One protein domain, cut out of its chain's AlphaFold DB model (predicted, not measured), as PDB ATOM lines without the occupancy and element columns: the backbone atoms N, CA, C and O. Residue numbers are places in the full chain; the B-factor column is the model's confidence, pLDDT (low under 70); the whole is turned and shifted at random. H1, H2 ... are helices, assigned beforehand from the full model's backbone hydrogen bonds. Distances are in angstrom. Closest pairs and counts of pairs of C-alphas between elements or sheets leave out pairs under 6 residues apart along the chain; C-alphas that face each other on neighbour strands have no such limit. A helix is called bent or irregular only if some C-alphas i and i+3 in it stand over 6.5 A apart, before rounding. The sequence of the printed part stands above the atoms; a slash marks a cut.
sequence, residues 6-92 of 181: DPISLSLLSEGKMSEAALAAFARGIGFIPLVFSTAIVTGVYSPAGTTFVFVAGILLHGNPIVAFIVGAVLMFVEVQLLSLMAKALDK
ATOM      1  N   ASP A   6     255.750 198.907 192.923       66.50
ATOM      2  CA  ASP A   6     257.034 198.420 193.414       66.50
ATOM      3  C   ASP A   6     258.194 199.375 193.063       66.50
ATOM      4  O   ASP A   6     258.119 200.099 192.069       66.50
ATOM      5  N   PRO A   7     259.297 199.359 193.833       63.97
ATOM      6  CA  PRO A   7     260.406 200.299 193.650       63.97
ATOM      7  C   PRO A   7     261.186 200.114 192.336       63.97
ATOM      8  O   PRO A   7     261.813 201.060 191.874       63.97
ATOM      9  N   ILE A   8     261.143 198.933 191.709       70.31
ATOM     10  CA  ILE A   8     261.877 198.664 190.458       70.31
ATOM     11  C   ILE A   8     261.117 199.249 189.266       70.31
ATOM     12  O   ILE A   8     261.702 199.957 188.449       70.31
ATOM     13  N   SER A   9     259.810 198.998 189.178       64.25
ATOM     14  CA  SER A   9     258.953 199.603 188.167       64.25
ATOM     15  C   SER A   9     258.866 201.106 188.384       64.25
ATOM     16  O   SER A   9     258.879 201.828 187.398       64.25
ATOM     17  N   LEU A  10     258.888 201.591 189.635       69.94
ATOM     18  CA  LEU A  10     258.950 203.021 189.940       69.94
ATOM     19  C   LEU A  10     260.220 203.680 189.385       69.94
ATOM     20  O   LEU A  10     260.112 204.712 188.726       69.94
ATOM     21  N   SER A  11     261.398 203.081 189.593       67.50
ATOM     22  CA  SER A  11     262.648 203.589 189.009       67.50
ATOM     23  C   SER A  11     262.630 203.532 187.479       67.50
ATOM     24  O   SER A  11     262.946 204.525 186.833       67.50
ATOM     25  N   LEU A  12     262.166 202.430 186.879       69.62
ATOM     26  CA  LEU A  12     262.080 202.282 185.416       69.62
ATOM     27  C   LEU A  12     261.058 203.238 184.774       69.62
ATOM     28  O   LEU A  12     261.296 203.771 183.690       69.62
ATOM     29  N   LEU A  13     259.935 203.494 185.450       68.94
ATOM     30  CA  LEU A  13     258.949 204.510 185.072       68.94
ATOM     31  C   LEU A  13     259.541 205.918 185.179       68.94
ATOM     32  O   LEU A  13     259.290 206.745 184.304       68.94
ATOM     33  N   SER A  14     260.343 206.179 186.216       66.62
ATOM     34  CA  SER A  14     261.073 207.442 186.377       66.62
ATOM     35  C   SER A  14     262.137 207.646 185.292       66.62
ATOM     36  O   SER A  14     262.441 208.786 184.953       66.62
ATOM     37  N   GLU A  15     262.673 206.563 184.728       71.00
ATOM     38  CA  GLU A  15     263.607 206.568 183.593       71.00
ATOM     39  C   GLU A  15     262.903 206.590 182.218       71.00
ATOM     40  O   GLU A  15     263.565 206.624 181.182       71.00
ATOM     41  N   GLY A  16     261.564 206.571 182.174       67.81
ATOM     42  CA  GLY A  16     260.781 206.591 180.931       67.81
ATOM     43  C   GLY A  16     260.672 205.243 180.203       67.81
ATOM     44  O   GLY A  16     260.088 205.171 179.119       67.81
ATOM     45  N   LYS A  17     261.183 204.150 180.783       74.88
ATOM     46  CA  LYS A  17     261.210 202.810 180.175       74.88
ATOM     47  C   LYS A  17     259.963 201.995 180.524       74.88
ATOM     48  O   LYS A  17     259.992 201.037 181.295       74.88
ATOM     49  N   MET A  18     258.845 202.369 179.907       68.06
ATOM     50  CA  MET A  18     257.511 201.828 180.210       68.06
ATOM     51  C   MET A  18     257.365 200.326 179.934       68.06
ATOM     52  O   MET A  18     256.769 199.605 180.730       68.06
ATOM     53  N   SER A  19     257.929 199.836 178.824       71.56
ATOM     54  CA  SER A  19     257.843 198.413 178.470       71.56
ATOM     55  C   SER A  19     258.652 197.534 179.425       71.56
ATOM     56  O   SER A  19     258.221 196.435 179.762       71.56
ATOM     57  N   GLU A  20     259.806 198.021 179.888       75.00
ATOM     58  CA  GLU A  20     260.635 197.321 180.874       75.00
ATOM     59  C   GLU A  20     259.971 197.347 182.254       75.00
ATOM     60  O   GLU A  20     259.932 196.323 182.932       75.00
ATOM     61  N   ALA A  21     259.362 198.477 182.639       71.25
ATOM     62  CA  ALA A  21     258.592 198.593 183.875       71.25
ATOM     63  C   ALA A  21     257.383 197.638 183.894       71.25
ATOM     64  O   ALA A  21     257.150 196.963 184.898       71.25
ATOM     65  N   ALA A  22     256.646 197.537 182.781       70.56
ATOM     66  CA  ALA A  22     255.517 196.620 182.643       70.56
ATOM     67  C   ALA A  22     255.963 195.149 182.667       70.56
ATOM     68  O   ALA A  22     255.340 194.335 183.347       70.56
ATOM     69  N   LEU A  23     257.063 194.810 181.987       77.19
ATOM     70  CA  LEU A  23     257.621 193.456 182.000       77.19
ATOM     71  C   LEU A  23     258.124 193.065 183.396       77.19
ATOM     72  O   LEU A  23     257.858 191.955 183.854       77.19
ATOM     73  N   ALA A  24     258.794 193.980 184.098       77.44
ATOM     74  CA  ALA A  24     259.245 193.770 185.471       77.44
ATOM     75  C   ALA A  24     258.059 193.581 186.432       77.44
ATOM     76  O   ALA A  24     258.066 192.659 187.248       77.44
ATOM     77  N   ALA A  25     257.015 194.408 186.306       73.75
ATOM     78  CA  ALA A  25     255.784 194.268 187.079       73.75
ATOM     79  C   ALA A  25     255.051 192.949 186.774       73.75
ATOM     80  O   ALA A  25     254.547 192.307 187.691       73.75
ATOM     81  N   PHE A  26     255.049 192.495 185.518       78.44
ATOM     82  CA  PHE A  26     254.445 191.225 185.111       78.44
ATOM     83  C   PHE A  26     255.208 190.012 185.650       78.44
ATOM     84  O   PHE A  26     254.612 189.121 186.258       78.44
ATOM     85  N   ALA A  27     256.534 189.994 185.488       79.94
ATOM     86  CA  ALA A  27     257.393 188.940 186.026       79.94
ATOM     87  C   ALA A  27     257.253 188.838 187.553       79.94
ATOM     88  O   ALA A  27     257.163 187.741 188.107       79.94
ATOM     89  N   ARG A  28     257.151 189.990 188.228       77.94
ATOM     90  CA  ARG A  28     256.832 190.058 189.652       77.94
ATOM     91  C   ARG A  28     255.457 189.474 189.953       77.94
ATOM     92  O   ARG A  28     255.362 188.614 190.821       77.94
ATOM     93  N   GLY A  29     254.415 189.918 189.254       76.94
ATOM     94  CA  GLY A  29     253.050 189.452 189.478       76.94
ATOM     95  C   GLY A  29     252.961 187.932 189.463       76.94
ATOM     96  O   GLY A  29     252.453 187.352 190.417       76.94
ATOM     97  N   ILE A  30     253.587 187.289 188.470       81.44
ATOM     98  CA  ILE A  30     253.699 185.825 188.389       81.44
ATOM     99  C   ILE A  30     254.471 185.243 189.580       81.44
ATOM    100  O   ILE A  30     254.000 184.302 190.215       81.44
ATOM    101  N   GLY A  31     255.646 185.792 189.902       78.00
ATOM    102  CA  GLY A  31     256.494 185.283 190.986       78.00
ATOM    103  C   GLY A  31     255.842 185.359 192.372       78.00
ATOM    104  O   GLY A  31     256.094 184.505 193.218       78.00
ATOM    105  N   PHE A  32     254.964 186.337 192.598       80.56
ATOM    106  CA  PHE A  32     254.279 186.541 193.875       80.56
ATOM    107  C   PHE A  32     252.884 185.904 193.951       80.56
ATOM    108  O   PHE A  32     252.277 185.970 195.023       80.56
ATOM    109  N   ILE A  33     252.403 185.229 192.891       82.88
ATOM    110  CA  ILE A  33     251.148 184.447 192.893       82.88
ATOM    111  C   ILE A  33     251.057 183.596 194.173       82.88
ATOM    112  O   ILE A  33     250.151 183.835 194.976       82.88
ATOM    113  N   PRO A  34     252.000 182.678 194.475       80.00
ATOM    114  CA  PRO A  34     251.828 181.782 195.614       80.00
ATOM    115  C   PRO A  34     251.746 182.511 196.954       80.00
ATOM    116  O   PRO A  34     250.976 182.100 197.816       80.00
ATOM    117  N   LEU A  35     252.496 183.608 197.115       83.31
ATOM    118  CA  LEU A  35     252.486 184.417 198.332       83.31
ATOM    119  C   LEU A  35     251.157 185.164 198.515       83.31
ATOM    120  O   LEU A  35     250.607 185.171 199.616       83.31
ATOM    121  N   VAL A  36     250.646 185.805 197.459       80.62
ATOM    122  CA  VAL A  36     249.397 186.582 197.511       80.62
ATOM    123  C   VAL A  36     248.209 185.658 197.748       80.62
ATOM    124  O   VAL A  36     247.411 185.914 198.648       80.62
ATOM    125  N   PHE A  37     248.116 184.559 196.992       79.06
ATOM    126  CA  PHE A  37     247.033 183.588 197.138       79.06
ATOM    127  C   PHE A  37     247.091 182.883 198.503       79.06
ATOM    128  O   PHE A  37     246.065 182.805 199.173       79.06
ATOM    129  N   SER A  38     248.265 182.430 198.972       80.00
ATOM    130  CA  SER A  38     248.371 181.779 200.290       80.00
ATOM    131  C   SER A  38     248.006 182.724 201.431       80.00
ATOM    132  O   SER A  38     247.296 182.325 202.354       80.00
ATOM    133  N   THR A  39     248.424 183.990 201.342       81.56
ATOM    134  CA  THR A  39     248.072 185.009 202.332       81.56
ATOM    135  C   THR A  39     246.570 185.275 202.307       81.56
ATOM    136  O   THR A  39     245.954 185.194 203.361       81.56
ATOM    137  N   ALA A  40     245.962 185.494 201.135       80.50
ATOM    138  CA  ALA A  40     244.522 185.733 201.010       80.50
ATOM    139  C   ALA A  40     243.671 184.562 201.531       80.50
ATOM    140  O   ALA A  40     242.622 184.785 202.132       80.50
ATOM    141  N   ILE A  41     244.130 183.320 201.343       77.44
ATOM    142  CA  ILE A  41     243.463 182.122 201.872       77.44
ATOM    143  C   ILE A  41     243.552 182.076 203.403       77.44
ATOM    144  O   ILE A  41     242.552 181.804 204.060       77.44
ATOM    145  N   VAL A  42     244.731 182.337 203.983       78.69
ATOM    146  CA  VAL A  42     244.929 182.267 205.443       78.69
ATOM    147  C   VAL A  42     244.249 183.428 206.168       78.69
ATOM    148  O   VAL A  42     243.694 183.230 207.245       78.69
ATOM    149  N   THR A  43     244.278 184.635 205.604       82.25
ATOM    150  CA  THR A  43     243.701 185.830 206.237       82.25
ATOM    151  C   THR A  43     242.221 186.022 205.919       82.25
ATOM    152  O   THR A  43     241.550 186.783 206.612       82.25
ATOM    153  N   GLY A  44     241.705 185.375 204.870       76.69
ATOM    154  CA  GLY A  44     240.339 185.567 204.380       76.69
ATOM    155  C   GLY A  44     240.096 186.923 203.704       76.69
ATOM    156  O   GLY A  44     238.966 187.212 203.317       76.69
ATOM    157  N   VAL A  45     241.132 187.758 203.548       76.38
ATOM    158  CA  VAL A  45     241.055 189.074 202.896       76.38
ATOM    159  C   VAL A  45     241.960 189.123 201.672       76.38
ATOM    160  O   VAL A  45     243.177 188.956 201.766       76.38
ATOM    161  N   TYR A  46     241.355 189.395 200.514       72.75
ATOM    162  CA  TYR A  46     242.081 189.648 199.273       72.75
ATOM    163  C   TYR A  46     242.636 191.076 199.273       72.75
ATOM    164  O   TYR A  46     241.900 192.037 199.503       72.75
ATOM    165  N   SER A  47     243.943 191.219 199.042       68.00
ATOM    166  CA  SER A  47     244.603 192.529 199.022       68.00
ATOM    167  C   SER A  47     244.068 193.395 197.871       68.00
ATOM    168  O   SER A  47     243.959 192.883 196.757       68.00
ATOM    169  N   PRO A  48     243.816 194.706 198.068       57.59
ATOM    170  CA  PRO A  48     243.382 195.618 197.000       57.59
ATOM    171  C   PRO A  48     244.348 195.716 195.806       57.59
ATOM    172  O   PRO A  48     243.950 196.145 194.730       57.59
ATOM    173  N   ALA A  49     245.616 195.337 195.997       54.62
ATOM    174  CA  ALA A  49     246.636 195.286 194.948       54.62
ATOM    175  C   ALA A  49     246.690 193.934 194.201       54.62
ATOM    176  O   ALA A  49     247.424 193.809 193.218       54.62
ATOM    177  N   GLY A  50     245.937 192.933 194.669       62.50
ATOM    178  CA  GLY A  50     245.858 191.594 194.093       62.50
ATOM    179  C   GLY A  50     247.218 190.963 193.798       62.50
ATOM    180  O   GLY A  50     248.186 191.129 194.543       62.50
ATOM    181  N   THR A  51     247.298 190.263 192.668       60.78
ATOM    182  CA  THR A  51     248.538 189.713 192.097       60.78
ATOM    183  C   THR A  51     249.353 190.742 191.314       60.78
ATOM    184  O   THR A  51     250.224 190.393 190.524       60.78
ATOM    185  N   THR A  52     249.114 192.035 191.544       69.50
ATOM    186  CA  THR A  52     249.798 193.182 190.923       69.50
ATOM    187  C   THR A  52     249.633 193.315 189.400       69.50
ATOM    188  O   THR A  52     250.138 194.277 188.821       69.50
ATOM    189  N   PHE A  53     248.848 192.453 188.740       67.12
ATOM    190  CA  PHE A  53     248.553 192.560 187.302       67.12
ATOM    191  C   PHE A  53     247.762 193.831 186.947       67.12
ATOM    192  O   PHE A  53     247.886 194.344 185.835       67.12
ATOM    193  N   VAL A  54     247.032 194.409 187.909       66.38
ATOM    194  CA  VAL A  54     246.387 195.729 187.777       66.38
ATOM    195  C   VAL A  54     247.410 196.827 187.461       66.38
ATOM    196  O   VAL A  54     247.128 197.712 186.656       66.38
ATOM    197  N   PHE A  55     248.625 196.750 188.018       64.06
ATOM    198  CA  PHE A  55     249.693 197.706 187.711       64.06
ATOM    199  C   PHE A  55     250.258 197.509 186.304       64.06
ATOM    200  O   PHE A  55     250.578 198.490 185.642       64.06
ATOM    201  N   VAL A  56     250.319 196.271 185.803       64.50
ATOM    202  CA  VAL A  56     250.728 195.988 184.415       64.50
ATOM    203  C   VAL A  56     249.724 196.594 183.436       64.50
ATOM    204  O   VAL A  56     250.115 197.306 182.513       64.50
ATOM    205  N   ALA A  57     248.427 196.376 183.676       66.06
ATOM    206  CA  ALA A  57     247.361 196.969 182.873       66.06
ATOM    207  C   ALA A  57     247.376 198.506 182.949       66.06
ATOM    208  O   ALA A  57     247.265 199.171 181.922       66.06
ATOM    209  N   GLY A  58     247.585 199.071 184.142       63.78
ATOM    210  CA  GLY A  58     247.672 200.519 184.347       63.78
ATOM    211  C   GLY A  58     248.867 201.172 183.644       63.78
ATOM    212  O   GLY A  58     248.712 202.234 183.045       63.78
ATOM    213  N   ILE A  59     250.042 200.533 183.660       64.94
ATOM    214  CA  ILE A  59     251.253 201.039 182.992       64.94
ATOM    215  C   ILE A  59     251.125 200.938 181.466       64.94
ATOM    216  O   ILE A  59     251.533 201.856 180.757       64.94
ATOM    217  N   LEU A  60     250.520 199.861 180.951       62.56
ATOM    218  CA  LEU A  60     250.341 199.647 179.511       62.56
ATOM    219  C   LEU A  60     249.304 200.603 178.885       62.56
ATOM    220  O   LEU A  60     249.397 200.927 177.704       62.56
ATOM    221  N   LEU A  61     248.337 201.090 179.673       59.19
ATOM    222  CA  LEU A  61     247.227 201.949 179.232       59.19
ATOM    223  C   LEU A  61     247.381 203.427 179.641       59.19
ATOM    224  O   LEU A  61     246.388 204.150 179.737       59.19
ATOM    225  N   HIS A  62     248.619 203.906 179.819       57.69
ATOM    226  CA  HIS A  62     248.951 205.270 180.276       57.69
ATOM    227  C   HIS A  62     248.261 206.403 179.478       57.69
ATOM    228  O   HIS A  62     248.115 207.516 179.975       57.69
ATOM    229  N   GLY A  63     247.811 206.132 178.246       59.03
ATOM    230  CA  GLY A  63     247.133 207.102 177.380       59.03
ATOM    231  C   GLY A  63     245.655 207.375 177.693       59.03
ATOM    232  O   GLY A  63     245.127 208.368 177.201       59.03
ATOM    233  N   ASN A  64     244.959 206.540 178.481       65.88
ATOM    234  CA  ASN A  64     243.547 206.778 178.811       65.88
ATOM    235  C   ASN A  64     243.172 206.270 180.223       65.88
ATOM    236  O   ASN A  64     242.881 205.080 180.394       65.88
ATOM    237  N   PRO A  65     243.096 207.169 181.227       66.25
ATOM    238  CA  PRO A  65     242.795 206.822 182.618       66.25
ATOM    239  C   PRO A  65     241.464 206.082 182.816       66.25
ATOM    240  O   PRO A  65     241.350 205.244 183.707       66.25
ATOM    241  N   ILE A  66     240.462 206.362 181.978       69.38
ATOM    242  CA  ILE A  66     239.125 205.760 182.085       69.38
ATOM    243  C   ILE A  66     239.162 204.304 181.605       69.38
ATOM    244  O   ILE A  66     238.584 203.419 182.234       69.38
ATOM    245  N   VAL A  67     239.893 204.032 180.521       69.62
ATOM    246  CA  VAL A  67     240.056 202.669 179.997       69.62
ATOM    247  C   VAL A  67     240.934 201.839 180.932       69.62
ATOM    248  O   VAL A  67     240.596 200.693 181.211       69.62
ATOM    249  N   ALA A  68     242.001 202.424 181.487       68.19
ATOM    250  CA  ALA A  68     242.832 201.765 182.494       68.19
ATOM    251  C   ALA A  68     242.019 201.359 183.738       68.19
ATOM    252  O   ALA A  68     242.202 200.260 184.259       68.19
ATOM    253  N   PHE A  69     241.076 202.203 184.173       69.31
ATOM    254  CA  PHE A  69     240.184 201.898 185.292       69.31
ATOM    255  C   PHE A  69     239.239 200.728 184.988       69.31
ATOM    256  O   PHE A  69     239.134 199.801 185.790       69.31
ATOM    257  N   ILE A  70     238.590 200.730 183.819       76.38
ATOM    258  CA  ILE A  70     237.669 199.653 183.418       76.38
ATOM    259  C   ILE A  70     238.422 198.330 183.250       76.38
ATOM    260  O   ILE A  70     237.988 197.303 183.768       76.38
ATOM    261  N   VAL A  71     239.571 198.350 182.571       76.94
ATOM    262  CA  VAL A  71     240.395 197.152 182.365       76.94
ATOM    263  C   VAL A  71     240.926 196.630 183.699       76.94
ATOM    264  O   VAL A  71     240.842 195.431 183.944       76.94
ATOM    265  N   GLY A  72     241.396 197.506 184.592       73.25
ATOM    266  CA  GLY A  72     241.823 197.122 185.938       73.25
ATOM    267  C   GLY A  72     240.696 196.499 186.768       73.25
ATOM    268  O   GLY A  72     240.913 195.479 187.419       73.25
ATOM    269  N   ALA A  73     239.481 197.053 186.697       74.88
ATOM    270  CA  ALA A  73     238.311 196.523 187.398       74.88
ATOM    271  C   ALA A  73     237.888 195.139 186.877       74.88
ATOM    272  O   ALA A  73     237.621 194.233 187.669       74.88
ATOM    273  N   VAL A  74     237.870 194.947 185.554       81.62
ATOM    274  CA  VAL A  74     237.580 193.641 184.937       81.62
ATOM    275  C   VAL A  74     238.657 192.621 185.302       81.62
ATOM    276  O   VAL A  74     238.337 191.484 185.640       81.62
ATOM    277  N   LEU A  75     239.928 193.024 185.280       79.88
ATOM    278  CA  LEU A  75     241.049 192.142 185.587       79.88
ATOM    279  C   LEU A  75     241.006 191.675 187.048       79.88
ATOM    280  O   LEU A  75     241.105 190.478 187.296       79.88
ATOM    281  N   MET A  76     240.725 192.581 187.990       78.19
ATOM    282  CA  MET A  76     240.482 192.232 189.397       78.19
ATOM    283  C   MET A  76     239.317 191.255 189.562       78.19
ATOM    284  O   MET A  76     239.419 190.282 190.305       78.19
ATOM    285  N   PHE A  77     238.206 191.479 188.857       79.81
ATOM    286  CA  PHE A  77     237.054 190.580 188.922       79.81
ATOM    287  C   PHE A  77     237.405 189.161 188.447       79.81
ATOM    288  O   PHE A  77     237.006 188.178 189.074       79.81
ATOM    289  N   VAL A  78     238.195 189.047 187.376       81.31
ATOM    290  CA  VAL A  78     238.685 187.760 186.865       81.31
ATOM    291  C   VAL A  78     239.666 187.105 187.842       81.31
ATOM    292  O   VAL A  78     239.524 185.916 188.124       81.31
ATOM    293  N   GLU A  79     240.623 187.854 188.397       75.62
ATOM    294  CA  GLU A  79     241.583 187.348 189.392       75.62
ATOM    295  C   GLU A  79     240.876 186.772 190.623       75.62
ATOM    296  O   GLU A  79     241.231 185.688 191.090       75.62
ATOM    297  N   VAL A  80     239.837 187.459 191.110       77.75
ATOM    298  CA  VAL A  80     239.054 187.008 192.264       77.75
ATOM    299  C   VAL A  80     238.330 185.693 191.970       77.75
ATOM    300  O   VAL A  80     238.298 184.808 192.821       77.75
ATOM    301  N   GLN A  81     237.800 185.493 190.762       77.94
ATOM    302  CA  GLN A  81     237.226 184.191 190.398       77.94
ATOM    303  C   GLN A  81     238.300 183.098 190.283       77.94
ATOM    304  O   GLN A  81     238.090 181.962 190.728       77.94
ATOM    305  N   LEU A  82     239.478 183.450 189.757       79.62
ATOM    306  CA  LEU A  82     240.629 182.553 189.633       79.62
ATOM    307  C   LEU A  82     241.231 182.131 190.984       79.62
ATOM    308  O   LEU A  82     241.862 181.074 191.034       79.62
ATOM    309  N   LEU A  83     240.992 182.871 192.080       75.00
ATOM    310  CA  LEU A  83     241.383 182.478 193.448       75.00
ATOM    311  C   LEU A  83     240.938 181.055 193.782       75.00
ATOM    312  O   LEU A  83     241.717 180.279 194.326       75.00
ATOM    313  N   SER A  84     239.707 180.693 193.423       72.50
ATOM    314  CA  SER A  84     239.144 179.373 193.724       72.50
ATOM    315  C   SER A  84     239.871 178.232 192.995       72.50
ATOM    316  O   SER A  84     240.057 177.146 193.548       72.50
ATOM    317  N   LEU A  85     240.323 178.486 191.764       78.69
ATOM    318  CA  LEU A  85     241.092 177.542 190.957       78.69
ATOM    319  C   LEU A  85     242.539 177.445 191.452       78.69
ATOM    320  O   LEU A  85     243.081 176.346 191.568       78.69
ATOM    321  N   MET A  86     243.146 178.586 191.783       75.38
ATOM    322  CA  MET A  86     244.499 178.654 192.334       75.38
ATOM    323  C   MET A  86     244.591 178.020 193.719       75.38
ATOM    324  O   MET A  86     245.571 177.336 193.986       75.38
ATOM    325  N   ALA A  87     243.561 178.137 194.559       71.62
ATOM    326  CA  ALA A  87     243.492 177.432 195.837       71.62
ATOM    327  C   ALA A  87     243.587 175.908 195.640       71.62
ATOM    328  O   ALA A  87     244.468 175.268 196.204       71.62
ATOM    329  N   LYS A  88     242.781 175.342 194.728       78.19
ATOM    330  CA  LYS A  88     242.841 173.907 194.388       78.19
ATOM    331  C   LYS A  88     244.195 173.489 193.807       78.19
ATOM    332  O   LYS A  88     244.651 172.374 194.047       78.19
ATOM    333  N   ALA A  89     244.830 174.360 193.023       79.31
ATOM    334  CA  ALA A  89     246.156 174.103 192.472       79.31
ATOM    335  C   ALA A  89     247.245 174.116 193.561       79.31
ATOM    336  O   ALA A  89     248.097 173.232 193.570       79.31
ATOM    337  N   LEU A  90     247.194 175.066 194.498       75.62
ATOM    338  CA  LEU A  90     248.122 175.154 195.630       75.62
ATOM    339  C   LEU A  90     247.959 173.973 196.596       75.62
ATOM    340  O   LEU A  90     248.963 173.456 197.081       75.62
ATOM    341  N   ASP A  91     246.731 173.497 196.815       75.56
ATOM    342  CA  ASP A  91     246.464 172.302 197.630       75.56
ATOM    343  C   ASP A  91     246.982 171.017 196.962       75.56
ATOM    344  O   ASP A  91     247.434 170.093 197.636       75.56
ATOM    345  N   LYS A  92     246.968 170.959 195.622       81.81
ATOM    346  CA  LYS A  92     247.521 169.838 194.847       81.81
ATOM    347  C   LYS A  92     249.053 169.869 194.761       81.81
ATOM    348  O   LYS A  92     249.673 168.817 194.614       81.81
TER     349      LYS A  92
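This is residues 6 to 92 of the 181 residues of an uncharacterized protein of Enterococcus sp. 12E11_DIV0728 (UniProt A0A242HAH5). Two long helices, H4 with a kink and H2 bent into the arms H2a and H2b, make a narrow V: they meet where H2b crosses the last part of H4, and they spread at the other end, where short H3 packs between H2a and the earlier part of H4. Short H1 folds back on H2a and is apart from H3 and H4. The 87 printed residues hold four named helices, in the order H1, H2, H3, H4, and no named strand; the class is all helix. The whole is compact, with a radius of gyration of the C-alphas of 13.8 A, yet elongated, spanning 41 by 25 by 19 A.

Begin with the longest helix, H4, residues 65 to 92, which has a kink of 40 degrees near residue 82. It is neither bent nor irregular, but only just: C-alphas 81 and 84 are 6.2 A apart. With residues 68 to 76 alone it touches H3, residues 53 to 60; their closest C-alphas are those of Val 54 and Gly 72, 5.1 A apart. These two form a helical hairpin, running opposite ways at a shallow tilt of 32 degrees, only just short of steep. Look next at H2, residues 18 to 43, the hub, touching three other helices. By its hydrogen bonds it was assigned as one helix, but it is bent: C-alphas 31 and 34 are 7.4 A apart, and its arms H2a, residues 18 to 31, and H2b, residues 34 to 43, stand at a steep tilt of 58 degrees. H2a touches H3, closest at the C-alphas of Ala 22 and Val 56, 5.1 A apart, opposite ways at a shallow tilt of 10 degrees. H2b touches residues 83 to 90 of H4 alone, about perpendicular at 82 degrees; the closest C-alphas are those of Phe 37 and Leu 83, 6.8 A apart. H1, residues 7 to 14, and H2a form another helical hairpin: they touch, closest at the C-alphas of Ser 9 and Ala 21, 4.4 A apart, and run opposite ways at a shallow tilt of 15 degrees. H2a and H4 are apart. In H1, H2a, H2b and H3 every O i to N i+4 pair is within hydrogen-bond range; in H4, 22 of 24 are.

Find C-alpha 65 at (242.795, 206.822, 182.618); from there H4 runs 39.2 A to C-alpha 92 at (247.521, 169.838, 194.847). H2a begins at C-alpha 18, at (257.511, 201.828, 180.210), and is 19.8 A long; H2b is 14.0 A long. H1 and H3, eight residues each, are 10.2 A and 10.7 A long.

The C-alphas of Glu 15 and Lys 92 are the two farthest apart, at 41.6 A. The printed part has no cut. The links H1 to H2 and H3 to H4 are tight, and H2 to H3, nine residues, is short. The mean pLDDT of the printed part is 72.7; 33 residues are under 70, among them residues 47 to 69.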